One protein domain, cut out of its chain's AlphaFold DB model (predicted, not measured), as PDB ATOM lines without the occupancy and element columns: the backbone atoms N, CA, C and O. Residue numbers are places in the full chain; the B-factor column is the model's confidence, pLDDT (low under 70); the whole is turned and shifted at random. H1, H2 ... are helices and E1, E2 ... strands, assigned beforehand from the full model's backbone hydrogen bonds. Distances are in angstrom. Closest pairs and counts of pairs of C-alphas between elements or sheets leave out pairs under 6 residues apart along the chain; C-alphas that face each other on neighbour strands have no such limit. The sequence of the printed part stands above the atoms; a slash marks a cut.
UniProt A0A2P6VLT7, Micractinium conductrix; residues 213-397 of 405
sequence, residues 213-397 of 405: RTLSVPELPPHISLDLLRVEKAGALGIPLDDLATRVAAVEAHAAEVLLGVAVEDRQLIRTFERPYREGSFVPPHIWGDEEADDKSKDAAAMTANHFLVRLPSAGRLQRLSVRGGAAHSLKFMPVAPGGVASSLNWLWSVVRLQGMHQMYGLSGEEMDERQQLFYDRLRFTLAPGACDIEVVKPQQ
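What this domain is: This is residues 213 to 397 of the 405 residues of a protein of Micractinium conductrix (UniProt A0A2P6VLT7). A twisted, branched sheet of six strands folds on itself like a V, its two longest strands E1 and E2 bending back side by side, and it curls round the short helix H1. The long helix H4 packs on E4 and E2, H6 packs on E1, H7 covers E5, and H3 lies off the sheet. The printed part has 185 residues with seven named helices and six named strands, which follow one another along the chain as E1, H1, E2, H2, H3, H4, E3, H5, E4, H6, H7, E5 and E6; the class is mixed, helices and strands, and of the neighbour pairs E1 and E2, E2 and E3, and E2 and E4 are parallel, E3 and E6, and E5 and E6 antiparallel. It is compact, with a radius of gyration of the C-alphas of 15.8 A and spans of 51 by 36 by 32 A.

Where its parts are: Find C-alpha 226 at (73.542, 16.014, 25.081), where E1, residues 226 to 240, begins; it bends by 146 degrees at residue 235. E2, residues 248 to 263, bends by 140 degrees at residue 255. E3 is residues 320 to 324, E4 331 to 336, E5 379 to 384, and E6 387 to 392, ending at (81.480, 29.292, 19.170). H4, residues 291 to 314, runs 35.3 A from C-alpha 291 at (67.725, 34.297, -13.053). H1 is residues 241 to 247, H2 267 to 278, H3 285 to 288, H5 325 to 329, H6 342 to 353, H7 365 to 374.

How they stand to each other: Start at E2: parallel E1 is on one side, with N 231 and O 252 2.8 A apart; parallel E3 and E4 are on the other, with N 253 and O 322, and N 260 and O 332, each 2.8 A apart. E6 is antiparallel to E3, N 321 to O 390 2.8 A, and forms a hairpin with E5, N 382 to O 389 2.8 A. E1, H1, E2, with a right-handed crossover, and E2, H2 H3 H4, E3 are strand-helix-strand units, parallel neighbour strands with helices between. H4 is on the sheet, the closest C-alphas to E4 being Thr 304 and Pro 335, 5.6 A; H5 and H7 are on the same face. H6 is on the sheet at a height of 7.9 A. H2 only grazes the sheet and touches H4, C-alphas of Phe 273 and Ser 297 5.5 A apart. H3 touches H4 only at the corner. O i to N i+4 pairs are all within hydrogen-bond range in H6 and H7, 2 of 3 in H1, 6 of 8 in H2, 18 of 20 in H4 and 0 of 1 in H5, where 2 of 2 O i to N i+3 pairs are; H3 is too short.

The domain as a whole: The farthest C-alphas, Ser 281 and Gln 397, are 52.8 A apart. The printed part has no cut; the H6 to H7 link is long, 11 residues. Of 39 residues under pLDDT 70, look for instance at 279 to 289 and 348 to 363.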
ATOM      1  N   ARG A 213      66.693   7.623   0.711       75.88
ATOM      2  CA  ARG A 213      65.737   8.657   1.143       75.88
ATOM      3  C   ARG A 213      66.435   9.745   1.953       75.88
ATOM      4  O   ARG A 213      67.374   9.461   2.698       75.88
ATOM      5  N   THR A 214      65.992  10.987   1.812       71.00
ATOM      6  CA  THR A 214      66.430  12.047   2.715       71.00
ATOM      7  C   THR A 214      65.775  11.839   4.070       71.00
ATOM      8  O   THR A 214      64.589  11.523   4.144       71.00
ATOM      9  N   LEU A 215      66.563  11.988   5.129       81.38
ATOM     10  CA  LEU A 215      66.095  11.901   6.499       81.38
ATOM     11  C   LEU A 215      66.473  13.181   7.218       81.38
ATOM     12  O   LEU A 215      67.541  13.745   6.978       81.38
ATOM     13  N   SER A 216      65.582  13.616   8.091       83.06
ATOM     14  CA  SER A 216      65.861  14.689   9.027       83.06
ATOM     15  C   SER A 216      66.205  14.090  10.383       83.06
ATOM     16  O   SER A 216      65.672  13.038  10.751       83.06
ATOM     17  N   VAL A 217      67.091  14.756  11.121       87.06
ATOM     18  CA  VAL A 217      67.372  14.397  12.512       87.06
ATOM     19  C   VAL A 217      66.056  14.472  13.301       87.06
ATOM     20  O   VAL A 217      65.381  15.502  13.230       87.06
ATOM     21  N   PRO A 218      65.650  13.394  13.998       86.56
ATOM     22  CA  PRO A 218      64.446  13.394  14.821       86.56
ATOM     23  C   PRO A 218      64.566  14.392  15.973       86.56
ATOM     24  O   PRO A 218      65.657  14.646  16.483       86.56
ATOM     25  N   GLU A 219      63.423  14.909  16.411       88.38
ATOM     26  CA  GLU A 219      63.343  15.794  17.572       88.38
ATOM     27  C   GLU A 219      63.804  15.074  18.840       88.38
ATOM     28  O   GLU A 219      63.440  13.918  19.101       88.38
ATOM     29  N   LEU A 220      64.617  15.768  19.635       91.88
ATOM     30  CA  LEU A 220      65.087  15.247  20.904       91.88
ATOM     31  C   LEU A 220      64.027  15.486  21.990       91.88
ATOM     32  O   LEU A 220      63.404  16.548  22.042       91.88
ATOM     33  N   PRO A 221      63.828  14.535  22.916       92.75
ATOM     34  CA  PRO A 221      62.875  14.720  24.000       92.75
ATOM     35  C   PRO A 221      63.208  15.924  24.896       92.75
ATOM     36  O   PRO A 221      64.388  16.216  25.123       92.75
ATOM     37  N   PRO A 222      62.192  16.561  25.515       92.81
ATOM     38  CA  PRO A 222      62.361  17.722  26.386       92.81
ATOM     39  C   PRO A 222      63.387  17.577  27.513       92.81
ATOM     40  O   PRO A 222      64.039  18.557  27.872       92.81
ATOM     41  N   HIS A 223      63.534  16.375  28.068       94.12
ATOM     42  CA  HIS A 223      64.426  16.082  29.191       94.12
ATOM     43  C   HIS A 223      65.862  15.736  28.780       94.12
ATOM     44  O   HIS A 223      66.720  15.585  29.649       94.12
ATOM     45  N   ILE A 224      66.137  15.582  27.482       95.69
ATOM     46  CA  ILE A 224      67.461  15.202  26.990       95.69
ATOM     47  C   ILE A 224      68.353  16.432  26.843       95.69
ATOM     48  O   ILE A 224      67.976  17.442  26.247       95.69
ATOM     49  N   SER A 225      69.575  16.309  27.364       96.06
ATOM     50  CA  SER A 225      70.641  17.290  27.203       96.06
ATOM     51  C   SER A 225      71.956  16.583  26.887       96.06
ATOM     52  O   SER A 225      72.562  15.943  27.756       96.06
ATOM     53  N   LEU A 226      72.379  16.699  25.630       97.12
ATOM     54  CA  LEU A 226      73.542  16.014  25.081       97.12
ATOM     55  C   LEU A 226      74.775  16.918  25.095       97.12
ATOM     56  O   LEU A 226      74.717  18.124  24.841       97.12
ATOM     57  N   ASP A 227      75.918  16.298  25.341       97.44
ATOM     58  CA  ASP A 227      77.230  16.879  25.084       97.44
ATOM     59  C   ASP A 227      77.605  16.705  23.612       97.44
ATOM     60  O   ASP A 227      78.178  17.608  23.012       97.44
ATOM     61  N   LEU A 228      77.238  15.566  23.017       97.12
ATOM     62  CA  LEU A 228      77.520  15.257  21.619       97.12
ATOM     63  C   LEU A 228      76.354  14.508  20.969       97.12
ATOM     64  O   LEU A 228      75.957  13.438  21.440       97.12
ATOM     65  N   LEU A 229      75.869  15.039  19.850       96.69
ATOM     66  CA  LEU A 229      75.033  14.325  18.895       96.69
ATOM     67  C   LEU A 229      75.847  14.064  17.631       96.69
ATOM     68  O   LEU A 229      76.207  14.997  16.917       96.69
ATOM     69  N   ARG A 230      76.106  12.796  17.334       96.12
ATOM     70  CA  ARG A 230      76.728  12.373  16.085       96.12
ATOM     71  C   ARG A 230      75.692  11.738  15.181       96.12
ATOM     72  O   ARG A 230      74.975  10.837  15.602       96.12
ATOM     73  N   VAL A 231      75.637  12.181  13.937       94.06
ATOM     74  CA  VAL A 231      74.696  11.695  12.939       94.06
ATOM     75  C   VAL A 231      75.466  11.269  11.702       94.06
ATOM     76  O   VAL A 231      76.248  12.040  11.162       94.06
ATOM     77  N   GLU A 232      75.255  10.041  11.250       92.69
ATOM     78  CA  GLU A 232      75.923   9.462  10.092       92.69
ATOM     79  C   GLU A 232      74.884   8.993   9.081       92.69
ATOM     80  O   GLU A 232      73.943   8.280   9.431       92.69
ATOM     81  N   LYS A 233      75.048   9.390   7.822       89.62
ATOM     82  CA  LYS A 233      74.167   8.989   6.730       89.62
ATOM     83  C   LYS A 233      74.923   9.021   5.411       89.62
ATOM     84  O   LYS A 233      75.537  10.020   5.086       89.62
ATOM     85  N   ALA A 234      74.829   7.977   4.592       88.44
ATOM     86  CA  ALA A 234      75.538   7.965   3.307       88.44
ATOM     87  C   ALA A 234      75.042   9.041   2.315       88.44
ATOM     88  O   ALA A 234      75.819   9.528   1.505       88.44
ATOM     89  N   GLY A 235      73.755   9.398   2.365       87.12
ATOM     90  CA  GLY A 235      73.128  10.375   1.466       87.12
ATOM     91  C   GLY A 235      72.884  11.745   2.105       87.12
ATOM     92  O   GLY A 235      73.647  12.201   2.948       87.12
ATOM     93  N   ALA A 236      71.773  12.371   1.716       85.38
ATOM     94  CA  ALA A 236      71.329  13.674   2.207       85.38
ATOM     95  C   ALA A 236      70.727  13.630   3.622       85.38
ATOM     96  O   ALA A 236      69.868  12.782   3.895       85.38
ATOM     97  N   LEU A 237      71.140  14.569   4.480       87.25
ATOM     98  CA  LEU A 237      70.705  14.730   5.868       87.25
ATOM     99  C   LEU A 237      70.149  16.145   6.121       87.25
ATOM    100  O   LEU A 237      70.821  17.140   5.858       87.25
ATOM    101  N   GLY A 238      68.935  16.244   6.663       89.25
ATOM    102  CA  GLY A 238      68.366  17.490   7.189       89.25
ATOM    103  C   GLY A 238      68.610  17.633   8.693       89.25
ATOM    104  O   GLY A 238      68.402  16.683   9.444       89.25
ATOM    105  N   ILE A 239      69.026  18.810   9.155       90.56
ATOM    106  CA  ILE A 239      69.285  19.097  10.570       90.56
ATOM    107  C   ILE A 239      68.493  20.349  10.975       90.56
ATOM    108  O   ILE A 239      68.892  21.459  10.617       90.56
ATOM    109  N   PRO A 240      67.374  20.211  11.708       90.06
ATOM    110  CA  PRO A 240      66.673  21.354  12.282       90.06
ATOM    111  C   PRO A 240      67.467  21.884  13.483       90.06
ATOM    112  O   PRO A 240      67.585  21.218  14.510       90.06
ATOM    113  N   LEU A 241      68.051  23.075  13.359       89.25
ATOM    114  CA  LEU A 241      68.970  23.596  14.373       89.25
ATOM    115  C   LEU A 241      68.275  24.149  15.617       89.25
ATOM    116  O   LEU A 241      68.919  24.213  16.653       89.25
ATOM    117  N   ASP A 242      67.002  24.541  15.546       86.00
ATOM    118  CA  ASP A 242      66.296  25.201  16.659       86.00
ATOM    119  C   ASP A 242      66.190  24.289  17.900       86.00
ATOM    120  O   ASP A 242      66.600  24.659  19.002       86.00
ATOM    121  N   ASP A 243      65.750  23.040  17.706       85.31
ATOM    122  CA  ASP A 243      65.679  22.044  18.785       85.31
ATOM    123  C   ASP A 243      67.081  21.661  19.290       85.31
ATOM    124  O   ASP A 243      67.354  21.656  20.494       85.31
ATOM    125  N   LEU A 244      68.023  21.427  18.371       91.25
ATOM    126  CA  LEU A 244      69.382  21.016  18.730       91.25
ATOM    127  C   LEU A 244      70.160  22.119  19.453       91.25
ATOM    128  O   LEU A 244      70.904  21.821  20.387       91.25
ATOM    129  N   ALA A 245      69.954  23.382  19.076       90.44
ATOM    130  CA  ALA A 245      70.606  24.546  19.665       90.44
ATOM    131  C   ALA A 245      70.408  24.626  21.182       90.44
ATOM    132  O   ALA A 245      71.308  25.030  21.917       90.44
ATOM    133  N   THR A 246      69.234  24.224  21.667       91.31
ATOM    134  CA  THR A 246      68.900  24.280  23.096       91.31
ATOM    135  C   THR A 246      69.345  23.035  23.865       91.31
ATOM    136  O   THR A 246      69.555  23.100  25.077       91.31
ATOM    137  N   ARG A 247      69.539  21.902  23.177       94.25
ATOM    138  CA  ARG A 247      69.700  20.580  23.808       94.25
ATOM    139  C   ARG A 247      71.073  19.963  23.658       94.25
ATOM    140  O   ARG A 247      71.443  19.123  24.479       94.25
ATOM    141  N   VAL A 248      71.831  20.355  22.644       96.06
ATOM    142  CA  VAL A 248      73.063  19.679  22.242       96.06
ATOM    143  C   VAL A 248      74.225  20.656  22.283       96.06
ATOM    144  O   VAL A 248      74.143  21.729  21.703       96.06
ATOM    145  N   ALA A 249      75.318  20.290  22.957       95.81
ATOM    146  CA  ALA A 249      76.516  21.129  22.996       95.81
ATOM    147  C   ALA A 249      77.356  21.032  21.713       95.81
ATOM    148  O   ALA A 249      77.865  22.047  21.240       95.81
ATOM    149  N   ALA A 250      77.479  19.840  21.130       96.12
ATOM    150  CA  ALA A 250      78.187  19.623  19.874       96.12
ATOM    151  C   ALA A 250      77.404  18.707  18.926       96.12
ATOM    152  O   ALA A 250      76.903  17.660  19.339       96.12
ATOM    153  N   VAL A 251      77.339  19.076  17.648       95.75
ATOM    154  CA  VAL A 251      76.768  18.250  16.575       95.75
ATOM    155  C   VAL A 251      77.884  17.831  15.622       95.75
ATOM    156  O   VAL A 251      78.619  18.680  15.128       95.75
ATOM    157  N   GLU A 252      77.998  16.534  15.344       95.94
ATOM    158  CA  GLU A 252      78.881  15.965  14.318       95.94
ATOM    159  C   GLU A 252      78.032  15.284  13.240       95.94
ATOM    160  O   GLU A 252      77.431  14.243  13.488       95.94
ATOM    161  N   ALA A 253      77.979  15.847  12.037       94.25
ATOM    162  CA  ALA A 253      77.232  15.301  10.912       94.25
ATOM    163  C   ALA A 253      78.183  14.712   9.863       94.25
ATOM    164  O   ALA A 253      79.044  15.403   9.328       94.25
ATOM    165  N   HIS A 254      78.016  13.434   9.546       93.56
ATOM    166  CA  HIS A 254      78.759  12.724   8.511       93.56
ATOM    167  C   HIS A 254      77.783  12.368   7.397       93.56
ATOM    168  O   HIS A 254      77.012  11.417   7.536       93.56
ATOM    169  N   ALA A 255      77.793  13.144   6.316       90.31
ATOM    170  CA  ALA A 255      76.875  12.933   5.208       90.31
ATOM    171  C   ALA A 255      77.464  13.335   3.856       90.31
ATOM    172  O   ALA A 255      78.443  14.082   3.785       90.31
ATOM    173  N   ALA A 256      76.870  12.828   2.773       87.06
ATOM    174  CA  ALA A 256      77.190  13.319   1.435       87.06
ATOM    175  C   ALA A 256      76.675  14.749   1.242       87.06
ATOM    176  O   ALA A 256      77.354  15.560   0.625       87.06
ATOM    177  N   GLU A 257      75.509  15.064   1.812       85.62
ATOM    178  CA  GLU A 257      74.905  16.395   1.756       85.62
ATOM    179  C   GLU A 257      74.225  16.722   3.092       85.62
ATOM    180  O   GLU A 257      73.576  15.857   3.686       85.62
ATOM    181  N   VAL A 258      74.348  17.970   3.558       87.12
ATOM    182  CA  VAL A 258      73.697  18.460   4.783       87.12
ATOM    183  C   VAL A 258      72.897  19.727   4.480       87.12
ATOM    184  O   VAL A 258      73.442  20.693   3.945       87.12
ATOM    185  N   LEU A 259      71.617  19.729   4.867       87.12
ATOM    186  CA  LEU A 259      70.768  20.922   4.924       87.12
ATOM    187  C   LEU A 259      70.501  21.290   6.380       87.12
ATOM    188  O   LEU A 259      69.978  20.484   7.148       87.12
ATOM    189  N   LEU A 260      70.820  22.523   6.741       88.88
ATOM    190  CA  LEU A 260      70.589  23.097   8.055       88.88
ATOM    191  C   LEU A 260      69.325  23.955   8.026       88.88
ATOM    192  O   LEU A 260      69.285  25.003   7.380       88.88
ATOM    193  N   GLY A 261      68.292  23.517   8.740       89.69
ATOM    194  CA  GLY A 261      67.088  24.308   8.972       89.69
ATOM    195  C   GLY A 261      67.339  25.338  10.063       89.69
ATOM    196  O   GLY A 261      67.573  24.975  11.215       89.69
ATOM    197  N   VAL A 262      67.277  26.616   9.709       89.94
ATOM    198  CA  VAL A 262      67.485  27.748  10.614       89.94
ATOM    199  C   VAL A 262      66.139  28.397  10.891       89.94
ATOM    200  O   VAL A 262      65.482  28.876   9.970       89.94
ATOM    201  N   ALA A 263      65.727  28.438  12.156       89.75
ATOM    202  CA  ALA A 263      64.509  29.138  12.539       89.75
ATOM    203  C   ALA A 263      64.654  30.650  12.295       89.75
ATOM    204  O   ALA A 263      65.533  31.293  12.884       89.75
ATOM    205  N   VAL A 264      63.779  31.212  11.457       89.81
ATOM    206  CA  VAL A 264      63.701  32.649  11.164       89.81
ATOM    207  C   VAL A 264      62.272  33.145  11.382       89.81
ATOM    208  O   VAL A 264      61.315  32.517  10.944       89.81
ATOM    209  N   GLU A 265      62.108  34.273  12.073       90.44
ATOM    210  CA  GLU A 265      60.781  34.861  12.333       90.44
ATOM    211  C   GLU A 265      60.199  35.581  11.107       90.44
ATOM    212  O   GLU A 265      58.980  35.720  10.974       90.44
ATOM    213  N   ASP A 266      61.070  36.010  10.189       91.56
ATOM    214  CA  ASP A 266      60.705  36.677   8.946       91.56
ATOM    215  C   ASP A 266      59.940  35.731   8.004       91.56
ATOM    216  O   ASP A 266      60.494  34.941   7.233       91.56
ATOM    217  N   ARG A 267      58.612  35.854   8.046       90.38
ATOM    218  CA  ARG A 267      57.699  35.119   7.166       90.38
ATOM    219  C   ARG A 267      57.872  35.485   5.697       90.38
ATOM    220  O   ARG A 267      57.533  34.660   4.850       90.38
ATOM    221  N   GLN A 268      58.320  36.698   5.377       89.88
ATOM    222  CA  GLN A 268      58.576  37.089   3.997       89.88
ATOM    223  C   GLN A 268      59.817  36.373   3.478       89.88
ATOM    224  O   GLN A 268      59.740  35.816   2.391       89.88
ATOM    225  N   LEU A 269      60.893  36.287   4.264       87.25
ATOM    226  CA  LEU A 269      62.078  35.501   3.908       87.25
ATOM    227  C   LEU A 269      61.724  34.031   3.640       87.25
ATOM    228  O   LEU A 269      62.088  33.492   2.596       87.25
ATOM    229  N   ILE A 270      60.951  33.411   4.542       86.75
ATOM    230  CA  ILE A 270      60.472  32.031   4.364       86.75
ATOM    231  C   ILE A 270      59.655  31.913   3.075       86.75
ATOM    232  O   ILE A 270      59.912  31.026   2.270       86.75
ATOM    233  N   ARG A 271      58.696  32.816   2.838       84.94
ATOM    234  CA  ARG A 271      57.874  32.788   1.620       84.94
ATOM    235  C   ARG A 271      58.702  32.992   0.361       84.94
ATOM    236  O   ARG A 271      58.471  32.272  -0.594       84.94
ATOM    237  N   THR A 272      59.636  33.939   0.344       83.19
ATOM    238  CA  THR A 272      60.533  34.181  -0.796       83.19
ATOM    239  C   THR A 272      61.319  32.921  -1.126       83.19
ATOM    240  O   THR A 272      61.388  32.540  -2.288       83.19
ATOM    241  N   PHE A 273      61.825  32.237  -0.099       81.44
ATOM    242  CA  PHE A 273      62.537  30.981  -0.257       81.44
ATOM    243  C   PHE A 273      61.625  29.832  -0.728       81.44
ATOM    244  O   PHE A 273      61.988  29.075  -1.620       81.44
ATOM    245  N   GLU A 274      60.435  29.673  -0.140       79.88
ATOM    246  CA  GLU A 274      59.508  28.571  -0.438       79.88
ATOM    247  C   GLU A 274      58.740  28.748  -1.752       79.88
ATOM    248  O   GLU A 274      58.289  27.761  -2.340       79.88
ATOM    249  N   ARG A 275      58.529  29.993  -2.189       78.44
ATOM    250  CA  ARG A 275      57.642  30.347  -3.302       78.44
ATOM    251  C   ARG A 275      57.946  29.566  -4.584       78.44
ATOM    252  O   ARG A 275      57.000  28.965  -5.098       78.44
ATOM    253  N   PRO A 276      59.207  29.473  -5.055       68.62
ATOM    254  CA  PRO A 276      59.516  28.726  -6.272       68.62
ATOM    255  C   PRO A 276      59.147  27.240  -6.179       68.62
ATOM    256  O   PRO A 276      58.880  26.600  -7.189       68.62
ATOM    257  N   TYR A 277      59.092  26.693  -4.961       72.19
ATOM    258  CA  TYR A 277      58.820  25.282  -4.698       72.19
ATOM    259  C   TYR A 277      57.335  24.983  -4.432       72.19
ATOM    260  O   TYR A 277      56.884  23.861  -4.657       72.19
ATOM    261  N   ARG A 278      56.552  25.963  -3.947       71.69
ATOM    262  CA  ARG A 278      55.108  25.807  -3.675       71.69
ATOM    263  C   ARG A 278      54.226  26.049  -4.896       71.69
ATOM    264  O   ARG A 278      53.176  25.425  -5.002       71.69
ATOM    265  N   GLU A 279      54.626  26.943  -5.798       68.06
ATOM    266  CA  GLU A 279      53.799  27.372  -6.939       68.06
ATOM    267  C   GLU A 279      53.725  26.335  -8.086       68.06
ATOM    268  O   GLU A 279      53.174  26.613  -9.145       68.06
ATOM    269  N   GLY A 280      54.179  25.094  -7.863       51.16
ATOM    270  CA  GLY A 280      53.761  23.932  -8.659       51.16
ATOM    271  C   GLY A 280      54.501  23.700  -9.976       51.16
ATOM    272  O   GLY A 280      54.236  22.703 -10.646       51.16
ATOM    273  N   SER A 281      55.483  24.525 -10.325       49.50
ATOM    274  CA  SER A 281      56.462  24.146 -11.340       49.50
ATOM    275  C   SER A 281      57.458  23.217 -10.658       49.50
ATOM    276  O   SER A 281      58.298  23.671  -9.892       49.50
ATOM    277  N   PHE A 282      57.352  21.905 -10.893       51.59
ATOM    278  CA  PHE A 282      58.198  20.832 -10.319       51.59
ATOM    279  C   PHE A 282      59.706  20.970 -10.614       51.59
ATOM    280  O   PHE A 282      60.492  20.048 -10.395       51.59
ATOM    281  N   VAL A 283      60.080  22.111 -11.174       54.28
ATOM    282  CA  VAL A 283      61.350  22.425 -11.759       54.28
ATOM    283  C   VAL A 283      61.810  23.769 -11.184       54.28
ATOM    284  O   VAL A 283      61.227  24.785 -11.564       54.28
ATOM    285  N   PRO A 284      62.762  23.806 -10.230       54.97
ATOM    286  CA  PRO A 284      63.431  24.997  -9.741       54.97
ATOM    287  C   PRO A 284      63.696  26.082 -10.795       54.97
ATOM    288  O   PRO A 284      64.020  25.773 -11.943       54.97
ATOM    289  N   PRO A 285      63.628  27.361 -10.401       51.78
ATOM    290  CA  PRO A 285      63.726  28.497 -11.317       51.78
ATOM    291  C   PRO A 285      65.025  28.541 -12.135       51.78
ATOM    292  O   PRO A 285      64.981  28.894 -13.312       51.78
ATOM    293  N   HIS A 286      66.152  28.065 -11.591       53.41
ATOM    294  CA  HIS A 286      67.417  27.963 -12.335       53.41
ATOM    295  C   HIS A 286      67.361  26.976 -13.517       53.41
ATOM    296  O   HIS A 286      68.181  27.065 -14.424       53.41
ATOM    297  N   ILE A 287      66.382  26.063 -13.559       53.69
ATOM    298  CA  ILE A 287      66.158  25.164 -14.705       53.69
ATOM    299  C   ILE A 287      65.179  25.764 -15.723       53.69
ATOM    300  O   ILE A 287      65.219  25.393 -16.893       53.69
ATOM    301  N   TRP A 288      64.372  26.757 -15.333       57.59
ATOM    302  CA  TRP A 288      63.616  27.592 -16.281       57.59
ATOM    303  C   TRP A 288      64.436  28.765 -16.831       57.59
ATOM    304  O   TRP A 288      63.958  29.467 -17.719       57.59
ATOM    305  N   GLY A 289      65.653  28.984 -16.321       64.12
ATOM    306  CA  GLY A 289      66.444  30.173 -16.635       64.12
ATOM    307  C   GLY A 289      65.856  31.460 -16.045       64.12
ATOM    308  O   GLY A 289      66.151  32.539 -16.549       64.12
ATOM    309  N   ASP A 290      65.018  31.359 -15.007       75.12
ATOM    310  CA  ASP A 290      64.551  32.520 -14.245       75.12
ATOM    311  C   ASP A 290      65.651  32.937 -13.259       75.12
ATOM    312  O   ASP A 290      65.702  32.496 -12.107       75.12
ATOM    313  N   GLU A 291      66.574  33.749 -13.774       78.50
ATOM    314  CA  GLU A 291      67.725  34.297 -13.053       78.50
ATOM    315  C   GLU A 291      67.289  35.093 -11.812       78.50
ATOM    316  O   GLU A 291      67.901  34.970 -10.757       78.50
ATOM    317  N   GLU A 292      66.160  35.811 -11.877       81.12
ATOM    318  CA  GLU A 292      65.653  36.607 -10.754       81.12
ATOM    319  C   GLU A 292      65.214  35.721  -9.578       81.12
ATOM    320  O   GLU A 292      65.459  36.041  -8.412       81.12
ATOM    321  N   ALA A 293      64.537  34.607  -9.856       73.50
ATOM    322  CA  ALA A 293      64.100  33.686  -8.812       73.50
ATOM    323  C   ALA A 293      65.260  32.848  -8.237       73.50
ATOM    324  O   ALA A 293      65.219  32.494  -7.050       73.50
ATOM    325  N   ASP A 294      66.295  32.568  -9.033       75.19
ATOM    326  CA  ASP A 294      67.550  32.000  -8.534       75.19
ATOM    327  C   ASP A 294      68.272  32.996  -7.612       75.19
ATOM    328  O   ASP A 294      68.551  32.668  -6.461       75.19
ATOM    329  N   ASP A 295      68.441  34.247  -8.038       79.38
ATOM    330  CA  ASP A 295      69.080  35.303  -7.243       79.38
ATOM    331  C   ASP A 295      68.366  35.575  -5.920       79.38
ATOM    332  O   ASP A 295      68.987  35.570  -4.858       79.38
ATOM    333  N   LYS A 296      67.033  35.656  -5.935       80.38
ATOM    334  CA  LYS A 296      66.241  35.777  -4.699       80.38
ATOM    335  C   LYS A 296      66.409  34.586  -3.765       80.38
ATOM    336  O   LYS A 296      66.334  34.748  -2.545       80.38
ATOM    337  N   SER A 297      66.603  33.390  -4.312       73.81
ATOM    338  CA  SER A 297      66.861  32.198  -3.508       73.81
ATOM    339  C   SER A 297      68.278  32.232  -2.921       73.81
ATOM    340  O   SER A 297      68.434  31.845  -1.758       73.81
ATOM    341  N   LYS A 298      69.275  32.758  -3.665       76.88
ATOM    342  CA  LYS A 298      70.651  32.990  -3.176       76.88
ATOM    343  C   LYS A 298      70.637  33.941  -2.005       76.88
ATOM    344  O   LYS A 298      71.129  33.604  -0.927       76.88
ATOM    345  N   ASP A 299      69.996  35.083  -2.199       82.25
ATOM    346  CA  ASP A 299      69.889  36.125  -1.195       82.25
ATOM    347  C   ASP A 299      69.171  35.601   0.046       82.25
ATOM    348  O   ASP A 299      69.645  35.790   1.167       82.25
ATOM    349  N   ALA A 300      68.078  34.853  -0.130       79.88
ATOM    350  CA  ALA A 300      67.348  34.288   0.995       79.88
ATOM    351  C   ALA A 300      68.189  33.279   1.799       79.88
ATOM    352  O   ALA A 300      68.185  33.310   3.034       79.88
ATOM    353  N   ALA A 301      68.939  32.399   1.128       78.50
ATOM    354  CA  ALA A 301      69.830  31.450   1.792       78.50
ATOM    355  C   ALA A 301      71.008  32.158   2.485       78.50
ATOM    356  O   ALA A 301      71.329  31.835   3.630       78.50
ATOM    357  N   ALA A 302      71.598  33.172   1.848       82.12
ATOM    358  CA  ALA A 302      72.668  33.985   2.421       82.12
ATOM    359  C   ALA A 302      72.194  34.763   3.661       82.12
ATOM    360  O   ALA A 302      72.857  34.740   4.701       82.12
ATOM    361  N   MET A 303      71.014  35.389   3.594       85.81
ATOM    362  CA  MET A 303      70.370  36.048   4.735       85.81
ATOM    363  C   MET A 303      70.091  35.060   5.868       85.81
ATOM    364  O   MET A 303      70.323  35.371   7.034       85.81
ATOM    365  N   THR A 304      69.647  33.849   5.534       84.69
ATOM    366  CA  THR A 304      69.407  32.780   6.511       84.69
ATOM    367  C   THR A 304      70.699  32.334   7.192       84.69
ATOM    368  O   THR A 304      70.728  32.196   8.416       84.69
ATOM    369  N   ALA A 305      71.778  32.138   6.430       84.44
ATOM    370  CA  ALA A 305      73.089  31.811   6.979       84.44
ATOM    371  C   ALA A 305      73.562  32.919   7.930       84.44
ATOM    372  O   ALA A 305      73.944  32.640   9.062       84.44
ATOM    373  N   ASN A 306      73.438  34.186   7.529       86.00
ATOM    374  CA  ASN A 306      73.782  35.319   8.387       86.00
ATOM    375  C   ASN A 306      72.929  35.343   9.667       86.00
ATOM    376  O   ASN A 306      73.464  35.541  10.756       86.00
ATOM    377  N   HIS A 307      71.627  35.067   9.567       86.88
ATOM    378  CA  HIS A 307      70.744  34.953  10.726       86.88
ATOM    379  C   HIS A 307      71.186  33.830  11.677       86.88
ATOM    380  O   HIS A 307      71.214  34.021  12.893       86.88
ATOM    381  N   PHE A 308      71.589  32.676  11.139       86.56
ATOM    382  CA  PHE A 308      72.164  31.594  11.933       86.56
ATOM    383  C   PHE A 308      73.443  32.029  12.650       86.56
ATOM    384  O   PHE A 308      73.528  31.874  13.865       86.56
ATOM    385  N   LEU A 309      74.408  32.610  11.934       84.81
ATOM    386  CA  LEU A 309      75.695  33.016  12.504       84.81
ATOM    387  C   LEU A 309      75.543  34.096  13.582       84.81
ATOM    388  O   LEU A 309      76.231  34.052  14.597       84.81
ATOM    389  N   VAL A 310      74.597  35.024  13.413       85.75
ATOM    390  CA  VAL A 310      74.274  36.034  14.433       85.75
ATOM    391  C   VAL A 310      73.666  35.396  15.682       85.75
ATOM    392  O   VAL A 310      73.980  35.815  16.796       85.75
ATOM    393  N   ARG A 311      72.805  34.382  15.522       85.38
ATOM    394  CA  ARG A 311      72.123  33.727  16.650       85.38
ATOM    395  C   ARG A 311      72.970  32.668  17.339       85.38
ATOM    396  O   ARG A 311      72.775  32.463  18.532       85.38
ATOM    397  N   LEU A 312      73.899  32.018  16.637       83.88
ATOM    398  CA  LEU A 312      74.675  30.884  17.144       83.88
ATOM    399  C   LEU A 312      75.418  31.184  18.467       83.88
ATOM    400  O   LEU A 312      75.306  30.378  19.384       83.88
ATOM    401  N   PRO A 313      76.079  32.343  18.665       80.88
ATOM    402  CA  PRO A 313      76.706  32.675  19.951       80.88
ATOM    403  C   PRO A 313      75.716  32.805  21.120       80.88
ATOM    404  O   PRO A 313      76.096  32.665  22.279       80.88
ATOM    405  N   SER A 314      74.449  33.097  20.822       82.50
ATOM    406  CA  SER A 314      73.348  33.172  21.790       82.50
ATOM    407  C   SER A 314      72.480  31.909  21.795       82.50
ATOM    408  O   SER A 314      71.485  31.845  22.521       82.50
ATOM    409  N   ALA A 315      72.825  30.908  20.985       75.44
ATOM    410  CA  ALA A 315      72.042  29.703  20.792       75.44
ATOM    411  C   ALA A 315      72.275  28.740  21.958       75.44
ATOM    412  O   ALA A 315      73.106  27.843  21.887       75.44
ATOM    413  N   GLY A 316      71.524  28.944  23.043       85.38
ATOM    414  CA  GLY A 316      71.371  27.999  24.149       85.38
ATOM    415  C   GLY A 316      72.646  27.238  24.536       85.38
ATOM    416  O   GLY A 316      73.538  27.779  25.187       85.38
ATOM    417  N   ARG A 317      72.691  25.949  24.180       93.50
ATOM    418  CA  ARG A 317      73.758  25.002  24.535       93.50
ATOM    419  C   ARG A 317      74.767  24.775  23.405       93.50
ATOM    420  O   ARG A 317      75.902  24.413  23.722       93.50
ATOM    421  N   LEU A 318      74.383  24.957  22.141       93.56
ATOM    422  CA  LEU A 318      75.197  24.583  20.982       93.56
ATOM    423  C   LEU A 318      76.445  25.453  20.859       93.56
ATOM    424  O   LEU A 318      76.387  26.656  20.642       93.56
ATOM    425  N   GLN A 319      77.592  24.799  20.986       92.75
ATOM    426  CA  GLN A 319      78.920  25.402  20.941       92.75
ATOM    427  C   GLN A 319      79.708  24.962  19.713       92.75
ATOM    428  O   GLN A 319      80.643  25.652  19.323       92.75
ATOM    429  N   ARG A 320      79.367  23.824  19.103       93.31
ATOM    430  CA  ARG A 320      80.108  23.300  17.956       93.31
ATOM    431  C   ARG A 320      79.207  22.578  16.966       93.31
ATOM    432  O   ARG A 320      78.416  21.721  17.351       93.31
ATOM    433  N   LEU A 321      79.402  22.865  15.687       92.88
ATOM    434  CA  LEU A 321      78.845  22.128  14.564       92.88
ATOM    435  C   LEU A 321      79.995  21.664  13.667       92.88
ATOM    436  O   LEU A 321      80.729  22.473  13.118       92.88
ATOM    437  N   SER A 322      80.152  20.355  13.529       93.50
ATOM    438  CA  SER A 322      81.137  19.720  12.660       93.50
ATOM    439  C   SER A 322      80.415  18.969  11.555       93.50
ATOM    440  O   SER A 322      79.548  18.143  11.833       93.50
ATOM    441  N   VAL A 323      80.775  19.227  10.306       89.75
ATOM    442  CA  VAL A 323      80.280  18.511   9.134       89.75
ATOM    443  C   VAL A 323      81.455  17.838   8.438       89.75
ATOM    444  O   VAL A 323      82.482  18.455   8.167       89.75
ATOM    445  N   ARG A 324      81.328  16.541   8.176       90.06
ATOM    446  CA  ARG A 324      82.377  15.675   7.631       90.06
ATOM    447  C   ARG A 324      81.895  14.994   6.350       90.06
ATOM    448  O   ARG A 324      80.704  14.724   6.191       90.06
ATOM    449  N   GLY A 325      82.841  14.636   5.485       85.25
ATOM    450  CA  GLY A 325      82.592  13.939   4.223       85.25
ATOM    451  C   GLY A 325      82.252  14.891   3.077       85.25
ATOM    452  O   GLY A 325      82.686  16.041   3.070       85.25
ATOM    453  N   GLY A 326      81.468  14.410   2.105       78.38
ATOM    454  CA  GLY A 326      81.075  15.199   0.928       78.38
ATOM    455  C   GLY A 326      80.336  16.491   1.287       78.38
ATOM    456  O   GLY A 326      80.547  17.519   0.647       78.38
ATOM    457  N   ALA A 327      79.566  16.476   2.380       79.75
ATOM    458  CA  ALA A 327      78.800  17.632   2.824       79.75
ATOM    459  C   ALA A 327      79.671  18.800   3.305       79.75
ATOM    460  O   ALA A 327      79.202  19.936   3.320       79.75
ATOM    461  N   ALA A 328      80.930  18.545   3.675       77.56
ATOM    462  CA  ALA A 328      81.846  19.595   4.113       77.56
ATOM    463  C   ALA A 328      82.104  20.651   3.026       77.56
ATOM    464  O   ALA A 328      82.466  21.775   3.350       77.56
ATOM    465  N   HIS A 329      81.902  20.297   1.753       69.06
ATOM    466  CA  HIS A 329      82.119  21.186   0.612       69.06
ATOM    467  C   HIS A 329      80.879  22.001   0.214       69.06
ATOM    468  O   HIS A 329      80.987  22.884  -0.628       69.06
ATOM    469  N   SER A 330      79.699  21.695   0.765       69.19
ATOM    470  CA  SER A 330      78.443  22.338   0.367       69.19
ATOM    471  C   SER A 330      77.421  22.273   1.503       69.19
ATOM    472  O   SER A 330      76.455  21.505   1.461       69.19
ATOM    473  N   LEU A 331      77.636  23.097   2.525       77.19
ATOM    474  CA  LEU A 331      76.772  23.179   3.697       77.19
ATOM    475  C   LEU A 331      75.671  24.217   3.480       77.19
ATOM    476  O   LEU A 331      75.951  25.407   3.365       77.19
ATOM    477  N   LYS A 332      74.423  23.750   3.412       84.38
ATOM    478  CA  LYS A 332      73.301  24.549   2.919       84.38
ATOM    479  C   LYS A 332      72.382  25.017   4.044       84.38
ATOM    480  O   LYS A 332      71.986  24.210   4.881       84.38
ATOM    481  N   PHE A 333      72.010  26.296   4.048       85.50
ATOM    482  CA  PHE A 333      71.137  26.900   5.062       85.50
ATOM    483  C   PHE A 333      69.746  27.186   4.499       85.50
ATOM    484  O   PHE A 333      69.617  27.727   3.404       85.50
ATOM    485  N   MET A 334      68.705  26.845   5.259       85.88
ATOM    486  CA  MET A 334      67.310  27.021   4.848       85.88
ATOM    487  C   MET A 334      66.502  27.752   5.918       85.88
ATOM    488  O   MET A 334      66.532  27.319   7.076       85.88
ATOM    489  N   PRO A 335      65.764  28.820   5.572       87.88
ATOM    490  CA  PRO A 335      64.883  29.466   6.525       87.88
ATOM    491  C   PRO A 335      63.689  28.551   6.784       87.88
ATOM    492  O   PRO A 335      62.988  28.134   5.863       87.88
ATOM    493  N   VAL A 336      63.446  28.246   8.053       88.25
ATOM    494  CA  VAL A 336      62.258  27.521   8.502       88.25
ATOM    495  C   VAL A 336      61.509  28.361   9.527       88.25
ATOM    496  O   VAL A 336      62.096  29.196  10.217       88.25
ATOM    497  N   ALA A 337      60.200  28.150   9.639       88.00
ATOM    498  CA  ALA A 337      59.429  28.770  10.709       88.00
ATOM    499  C   ALA A 337      59.963  28.316  12.087       88.00
ATOM    500  O   ALA A 337      60.420  27.176  12.204       88.00
ATOM    501  N   PRO A 338      59.898  29.156  13.136       85.00
ATOM    502  CA  PRO A 338      60.228  28.740  14.499       85.00
ATOM    503  C   PRO A 338      59.347  27.570  14.943       85.00
ATOM    504  O   PRO A 338      58.151  27.552  14.642       85.00
ATOM    505  N   GLY A 339      59.935  26.577  15.614       79.75
ATOM    506  CA  GLY A 339      59.243  25.309  15.888       79.75
ATOM    507  C   GLY A 339      58.918  24.491  14.628       79.75
ATOM    508  O   GLY A 339      58.097  23.575  14.674       79.75
ATOM    509  N   GLY A 340      59.525  24.833  13.488       69.38
ATOM    510  CA  GLY A 340      59.420  24.089  12.245       69.38
ATOM    511  C   GLY A 340      59.926  22.667  12.438       69.38
ATOM    512  O   GLY A 340      61.116  22.435  12.630       69.38
ATOM    513  N   VAL A 341      58.995  21.723  12.378       66.88
ATOM    514  CA  VAL A 341      59.251  20.291  12.518       66.88
ATOM    515  C   VAL A 341      60.107  19.754  11.366       66.88
ATOM    516  O   VAL A 341      60.109  20.283  10.249       66.88
ATOM    517  N   ALA A 342      60.780  18.631  11.614       65.06
ATOM    518  CA  ALA A 342      61.572  17.878  10.635       65.06
ATOM    519  C   ALA A 342      60.847  17.609   9.291       65.06
ATOM    520  O   ALA A 342      61.486  17.465   8.246       65.06
ATOM    521  N   SER A 343      59.510  17.566   9.280       66.62
ATOM    522  CA  SER A 343      58.725  17.355   8.059       66.62
ATOM    523  C   SER A 343      58.820  18.511   7.055       66.62
ATOM    524  O   SER A 343      58.792  18.250   5.852       66.62
ATOM    525  N   SER A 344      59.018  19.753   7.512       69.06
ATOM    526  CA  SER A 344      59.228  20.910   6.628       69.06
ATOM    527  C   SER A 344      60.519  20.765   5.820       69.06
ATOM    528  O   SER A 344      60.535  21.027   4.617       69.06
ATOM    529  N   LEU A 345      61.585  20.261   6.454       70.06
ATOM    530  CA  LEU A 345      62.845  19.952   5.776       70.06
ATOM    531  C   LEU A 345      62.691  18.780   4.807       70.06
ATOM    532  O   LEU A 345      63.238  18.829   3.711       70.06
ATOM    533  N   ASN A 346      61.927  17.745   5.167       69.38
ATOM    534  CA  ASN A 346      61.704  16.595   4.286       69.38
ATOM    535  C   ASN A 346      60.949  16.973   3.000       69.38
ATOM    536  O   ASN A 346      61.305  16.480   1.929       69.38
ATOM    537  N   TRP A 347      59.936  17.845   3.090       71.94
ATOM    538  CA  TRP A 347      59.247  18.374   1.907       71.94
ATOM    539  C   TRP A 347      60.198  19.206   1.044       71.94
ATOM    540  O   TRP A 347      60.323  18.959  -0.149       71.94
ATOM    541  N   LEU A 348      60.941  20.133   1.645       66.00
ATOM    542  CA  LEU A 348      61.912  20.943   0.913       66.00
ATOM    543  C   LEU A 348      62.981  20.085   0.216       66.00
ATOM    544  O   LEU A 348      63.318  20.323  -0.940       66.00
ATOM    545  N   TRP A 349      63.462  19.032   0.875       66.25
ATOM    546  CA  TRP A 349      64.411  18.080   0.303       66.25
ATOM    547  C   TRP A 349      63.861  17.299  -0.887       66.25
ATOM    548  O   TRP A 349      64.617  17.029  -1.822       66.25
ATOM    549  N   SER A 350      62.583  16.903  -0.865       63.00
ATOM    550  CA  SER A 350      61.993  16.196  -2.007       63.00
ATOM    551  C   SER A 350      61.975  17.084  -3.248       63.00
ATOM    552  O   SER A 350      62.180  16.580  -4.348       63.00
ATOM    553  N   VAL A 351      61.854  18.401  -3.064       58.97
ATOM    554  CA  VAL A 351      61.936  19.374  -4.152       58.97
ATOM    555  C   VAL A 351      63.388  19.649  -4.573       58.97
ATOM    556  O   VAL A 351      63.695  19.604  -5.761       58.97
ATOM    557  N   VAL A 352      64.309  19.842  -3.620       57.56
ATOM    558  CA  VAL A 352      65.735  20.139  -3.887       57.56
ATOM    559  C   VAL A 352      66.465  18.971  -4.569       57.56
ATOM    560  O   VAL A 352      67.333  19.176  -5.417       57.56
ATOM    561  N   ARG A 353      66.123  17.722  -4.230       53.91
ATOM    562  CA  ARG A 353      66.822  16.533  -4.740       53.91
ATOM    563  C   ARG A 353      66.503  16.206  -6.198       53.91
ATOM    564  O   ARG A 353      67.333  15.608  -6.879       53.91
ATOM    565  N   LEU A 354      65.317  16.563  -6.687       45.69
ATOM    566  CA  LEU A 354      64.863  16.144  -8.016       45.69
ATOM    567  C   LEU A 354      65.705  16.726  -9.167       45.69
ATOM    568  O   LEU A 354      65.523  16.301 -10.305       45.69
ATOM    569  N   GLN A 355      66.579  17.706  -8.913       48.16
ATOM    570  CA  GLN A 355      66.934  18.690  -9.939       48.16
ATOM    571  C   GLN A 355      68.420  19.106  -9.989       48.16
ATOM    572  O   GLN A 355      68.753  20.136 -10.556       48.16
ATOM    573  N   GLY A 356      69.356  18.311  -9.455       47.22
ATOM    574  CA  GLY A 356      70.786  18.514  -9.759       47.22
ATOM    575  C   GLY A 356      71.394  19.809  -9.198       47.22
ATOM    576  O   GLY A 356      72.179  20.474  -9.858       47.22
ATOM    577  N   MET A 357      71.080  20.142  -7.950       48.88
ATOM    578  CA  MET A 357      71.422  21.416  -7.306       48.88
ATOM    579  C   MET A 357      72.801  21.436  -6.620       48.88
ATOM    580  O   MET A 357      72.926  21.826  -5.455       48.88
ATOM    581  N   HIS A 358      73.846  20.997  -7.320       50.12
ATOM    582  CA  HIS A 358      75.229  21.050  -6.817       50.12
ATOM    583  C   HIS A 358      75.785  22.486  -6.758       50.12
ATOM    584  O   HIS A 358      76.815  22.705  -6.133       50.12
ATOM    585  N   GLN A 359      75.083  23.458  -7.357       50.31
ATOM    586  CA  GLN A 359      75.484  24.869  -7.401       50.31
ATOM    587  C   GLN A 359      74.738  25.787  -6.411       50.31
ATOM    588  O   GLN A 359      75.098  26.953  -6.301       50.31
ATOM    589  N   MET A 360      73.730  25.308  -5.662       50.53
ATOM    590  CA  MET A 360      73.003  26.173  -4.712       50.53
ATOM    591  C   MET A 360      73.543  26.095  -3.274       50.53
ATOM    592  O   MET A 360      73.471  25.047  -2.630       50.53
ATOM    593  N   TYR A 361      73.977  27.260  -2.786       61.53
ATOM    594  CA  TYR A 361      73.993  27.748  -1.393       61.53
ATOM    595  C   TYR A 361      74.746  26.928  -0.360       61.53
ATOM    596  O   TYR A 361      74.257  26.746   0.750       61.53
ATOM    597  N   GLY A 362      75.944  26.469  -0.705       54.47
ATOM    598  CA  GLY A 362      76.969  26.207   0.299       54.47
ATOM    599  C   GLY A 362      77.670  27.512   0.658       54.47
ATOM    600  O   GLY A 362      77.882  28.317  -0.237       54.47
ATOM    601  N   LEU A 363      78.073  27.717   1.914       60.84
ATOM    602  CA  LEU A 363      79.214  28.604   2.138       60.84
ATOM    603  C   LEU A 363      80.414  27.938   1.452       60.84
ATOM    604  O   LEU A 363      80.895  26.907   1.929       60.84
ATOM    605  N   SER A 364      80.842  28.462   0.307       70.19
ATOM    606  CA  SER A 364      82.118  28.077  -0.291       70.19
ATOM    607  C   SER A 364      83.261  28.372   0.687       70.19
ATOM    608  O   SER A 364      83.092  29.118   1.652       70.19
ATOM    609  N   GLY A 365      84.441  27.790   0.454       69.81
ATOM    610  CA  GLY A 365      85.596  28.079   1.310       69.81
ATOM    611  C   GLY A 365      85.896  29.579   1.404       69.81
ATOM    612  O   GLY A 365      86.089  30.096   2.498       69.81
ATOM    613  N   GLU A 366      85.807  30.282   0.274       74.50
ATOM    614  CA  GLU A 366      85.989  31.735   0.178       74.50
ATOM    615  C   GLU A 366      84.926  32.508   0.978       74.50
ATOM    616  O   GLU A 366      85.252  33.344   1.814       74.50
ATOM    617  N   GLU A 367      83.649  32.158   0.821       76.06
ATOM    618  CA  GLU A 367      82.543  32.774   1.567       76.06
ATOM    619  C   GLU A 367      82.587  32.508   3.079       76.06
ATOM    620  O   GLU A 367      82.048  33.294   3.869       76.06
ATOM    621  N   MET A 368      83.169  31.377   3.493       73.12
ATOM    622  CA  MET A 368      83.440  31.086   4.899       73.12
ATOM    623  C   MET A 368      84.574  31.956   5.429       73.12
ATOM    624  O   MET A 368      84.447  32.474   6.537       73.12
ATOM    625  N   ASP A 369      85.636  32.157   4.651       76.50
ATOM    626  CA  ASP A 369      86.760  33.016   5.022       76.50
ATOM    627  C   ASP A 369      86.333  34.492   5.133       76.50
ATOM    628  O   ASP A 369      86.684  35.171   6.102       76.50
ATOM    629  N   GLU A 370      85.493  34.984   4.215       82.38
ATOM    630  CA  GLU A 370      84.896  36.325   4.300       82.38
ATOM    631  C   GLU A 370      84.064  36.495   5.579       82.38
ATOM    632  O   GLU A 370      84.207  37.470   6.323       82.38
ATOM    633  N   ARG A 371      83.215  35.512   5.895       79.88
ATOM    634  CA  ARG A 371      82.388  35.545   7.110       79.88
ATOM    635  C   ARG A 371      83.205  35.329   8.380       79.88
ATOM    636  O   ARG A 371      82.856  35.893   9.416       79.88
ATOM    637  N   GLN A 372      84.310  34.589   8.324       80.19
ATOM    638  CA  GLN A 372      85.246  34.473   9.440       80.19
ATOM    639  C   GLN A 372      85.758  35.852   9.859       80.19
ATOM    640  O   GLN A 372      85.875  36.087  11.058       80.19
ATOM    641  N   GLN A 373      85.990  36.779   8.924       79.81
ATOM    642  CA  GLN A 373      86.382  38.155   9.250       79.81
ATOM    643  C   GLN A 373      85.250  38.955   9.911       79.81
ATOM    644  O   GLN A 373      85.518  39.784  10.775       79.81
ATOM    645  N   LEU A 374      83.990  38.695   9.553       78.88
ATOM    646  CA  LEU A 374      82.831  39.376  10.143       78.88
ATOM    647  C   LEU A 374      82.504  38.893  11.565       78.88
ATOM    648  O   LEU A 374      81.976  39.664  12.362       78.88
ATOM    649  N   PHE A 375      82.813  37.631  11.878       79.31
ATOM    650  CA  PHE A 375      82.445  36.979  13.142       79.31
ATOM    651  C   PHE A 375      83.646  36.491  13.971       79.31
ATOM    652  O   PHE A 375      83.459  35.670  14.867       79.31
ATOM    653  N   TYR A 376      84.874  36.945  13.690       78.00
ATOM    654  CA  TYR A 376      86.109  36.387  14.278       78.00
ATOM    655  C   TYR A 376      86.170  36.408  15.809       78.00
ATOM    656  O   TYR A 376      86.854  35.585  16.417       78.00
ATOM    657  N   ASP A 377      85.458  37.340  16.435       79.44
ATOM    658  CA  ASP A 377      85.364  37.504  17.882       79.44
ATOM    659  C   ASP A 377      84.416  36.485  18.540       79.44
ATOM    660  O   ASP A 377      84.468  36.288  19.754       79.44
ATOM    661  N   ARG A 378      83.550  35.835  17.751       80.94
ATOM    662  CA  ARG A 378      82.439  34.997  18.234       80.94
ATOM    663  C   ARG A 378      82.428  33.594  17.665       80.94
ATOM    664  O   ARG A 378      81.915  32.694  18.324       80.94
ATOM    665  N   LEU A 379      82.935  33.405  16.454       84.38
ATOM    666  CA  LEU A 379      82.895  32.144  15.728       84.38
ATOM    667  C   LEU A 379      84.262  31.829  15.127       84.38
ATOM    668  O   LEU A 379      84.957  32.699  14.601       84.38
ATOM    669  N   ARG A 380      84.621  30.550  15.181       85.25
ATOM    670  CA  ARG A 380      85.773  29.981  14.500       85.25
ATOM    671  C   ARG A 380      85.280  28.988  13.465       85.25
ATOM    672  O   ARG A 380      84.623  28.004  13.794       85.25
ATOM    673  N   PHE A 381      85.645  29.244  12.227       84.88
ATOM    674  CA  PHE A 381      85.475  28.367  11.094       84.88
ATOM    675  C   PHE A 381      86.795  27.635  10.863       84.88
ATOM    676  O   PHE A 381      87.879  28.212  10.947       84.88
ATOM    677  N   THR A 382      86.738  26.331  10.639       83.69
ATOM    678  CA  THR A 382      87.914  25.542  10.271       83.69
ATOM    679  C   THR A 382      87.544  24.637   9.117       83.69
ATOM    680  O   THR A 382      86.706  23.745   9.246       83.69
ATOM    681  N   LEU A 383      88.179  24.891   7.979       81.69
ATOM    682  CA  LEU A 383      88.035  24.103   6.769       81.69
ATOM    683  C   LEU A 383      89.256  23.206   6.608       81.69
ATOM    684  O   LEU A 383      90.397  23.662   6.635       81.69
ATOM    685  N   ALA A 384      89.006  21.915   6.441       84.38
ATOM    686  CA  ALA A 384      90.015  20.921   6.114       84.38
ATOM    687  C   ALA A 384      89.495  20.039   4.966       84.38
ATOM    688  O   ALA A 384      88.287  19.992   4.723       84.38
ATOM    689  N   PRO A 385      90.365  19.313   4.243       83.25
ATOM    690  CA  PRO A 385      89.915  18.389   3.206       83.25
ATOM    691  C   PRO A 385      88.856  17.409   3.746       83.25
ATOM    692  O   PRO A 385      89.136  16.614   4.644       83.25
ATOM    693  N   GLY A 386      87.625  17.497   3.228       81.81
ATOM    694  CA  GLY A 386      86.491  16.671   3.660       81.81
ATOM    695  C   GLY A 386      85.919  16.998   5.046       81.81
ATOM    696  O   GLY A 386      85.214  16.163   5.621       81.81
ATOM    697  N   ALA A 387      86.213  18.170   5.616       85.50
ATOM    698  CA  ALA A 387      85.657  18.601   6.894       85.50
ATOM    699  C   ALA A 387      85.443  20.117   6.992       85.50
ATOM    700  O   ALA A 387      86.281  20.912   6.576       85.50
ATOM    701  N   CYS A 388      84.333  20.497   7.612       84.75
ATOM    702  CA  CYS A 388      83.958  21.865   7.927       84.75
ATOM    703  C   CYS A 388      83.534  21.924   9.400       84.75
ATOM    704  O   CYS A 388      82.611  21.228   9.816       84.75
ATOM    705  N   ASP A 389      84.232  22.713  10.208       87.44
ATOM    706  CA  ASP A 389      83.935  22.934  11.622       87.44
ATOM    707  C   ASP A 389      83.518  24.399  11.841       87.44
ATOM    708  O   ASP A 389      84.187  25.318  11.370       87.44
ATOM    709  N   ILE A 390      82.429  24.610  12.582       85.50
ATOM    710  CA  ILE A 390      81.959  25.904  13.090       85.50
ATOM    711  C   ILE A 390      81.916  25.800  14.616       85.50
ATOM    712  O   ILE A 390      81.181  24.981  15.172       85.50
ATOM    713  N   GLU A 391      82.699  26.614  15.309       88.94
ATOM    714  CA  GLU A 391      82.822  26.619  16.767       88.94
ATOM    715  C   GLU A 391      82.490  28.006  17.326       88.94
ATOM    716  O   GLU A 391      82.929  29.022  16.794       88.94
ATOM    717  N   VAL A 392      81.729  28.060  18.418       86.00
ATOM    718  CA  VAL A 392      81.480  29.292  19.170       86.00
ATOM    719  C   VAL A 392      82.711  29.619  20.003       86.00
ATOM    720  O   VAL A 392      83.053  28.915  20.955       86.00
ATOM    721  N   VAL A 393      83.358  30.733  19.677       84.75
ATOM    722  CA  VAL A 393      84.429  31.310  20.481       84.75
ATOM    723  C   VAL A 393      83.771  32.000  21.665       84.75
ATOM    724  O   VAL A 393      83.199  33.082  21.548       84.75
ATOM    725  N   LYS A 394      83.829  31.365  22.838       78.19
ATOM    726  CA  LYS A 394      83.517  32.087  24.071       78.19
ATOM    727  C   LYS A 394      84.582  33.169  24.221       78.19
ATOM    728  O   LYS A 394      85.763  32.814  24.141       78.19
ATOM    729  N   PRO A 395      84.211  34.445  24.446       71.44
ATOM    730  CA  PRO A 395      85.204  35.437  24.814       71.44
ATOM    731  C   PRO A 395      85.958  34.838  25.994       71.44
ATOM    732  O   PRO A 395      85.327  34.446  26.982       71.44
ATOM    733  N   GLN A 396      87.280  34.660  25.858       61.97
ATOM    734  CA  GLN A 396      88.115  34.367  27.015       61.97
ATOM    735  C   GLN A 396      87.725  35.446  28.008       61.97
ATOM    736  O   GLN A 396      87.946  36.623  27.722       61.97
ATOM    737  N   GLN A 397      87.031  35.071  29.090       54.75
ATOM    738  CA  GLN A 397      86.778  35.995  30.182       54.75
ATOM    739  C   GLN A 397      88.152  36.550  30.478       54.75
ATOM    740  O   GLN A 397      89.028  35.770  30.854       54.75
TER     741      GLN A 397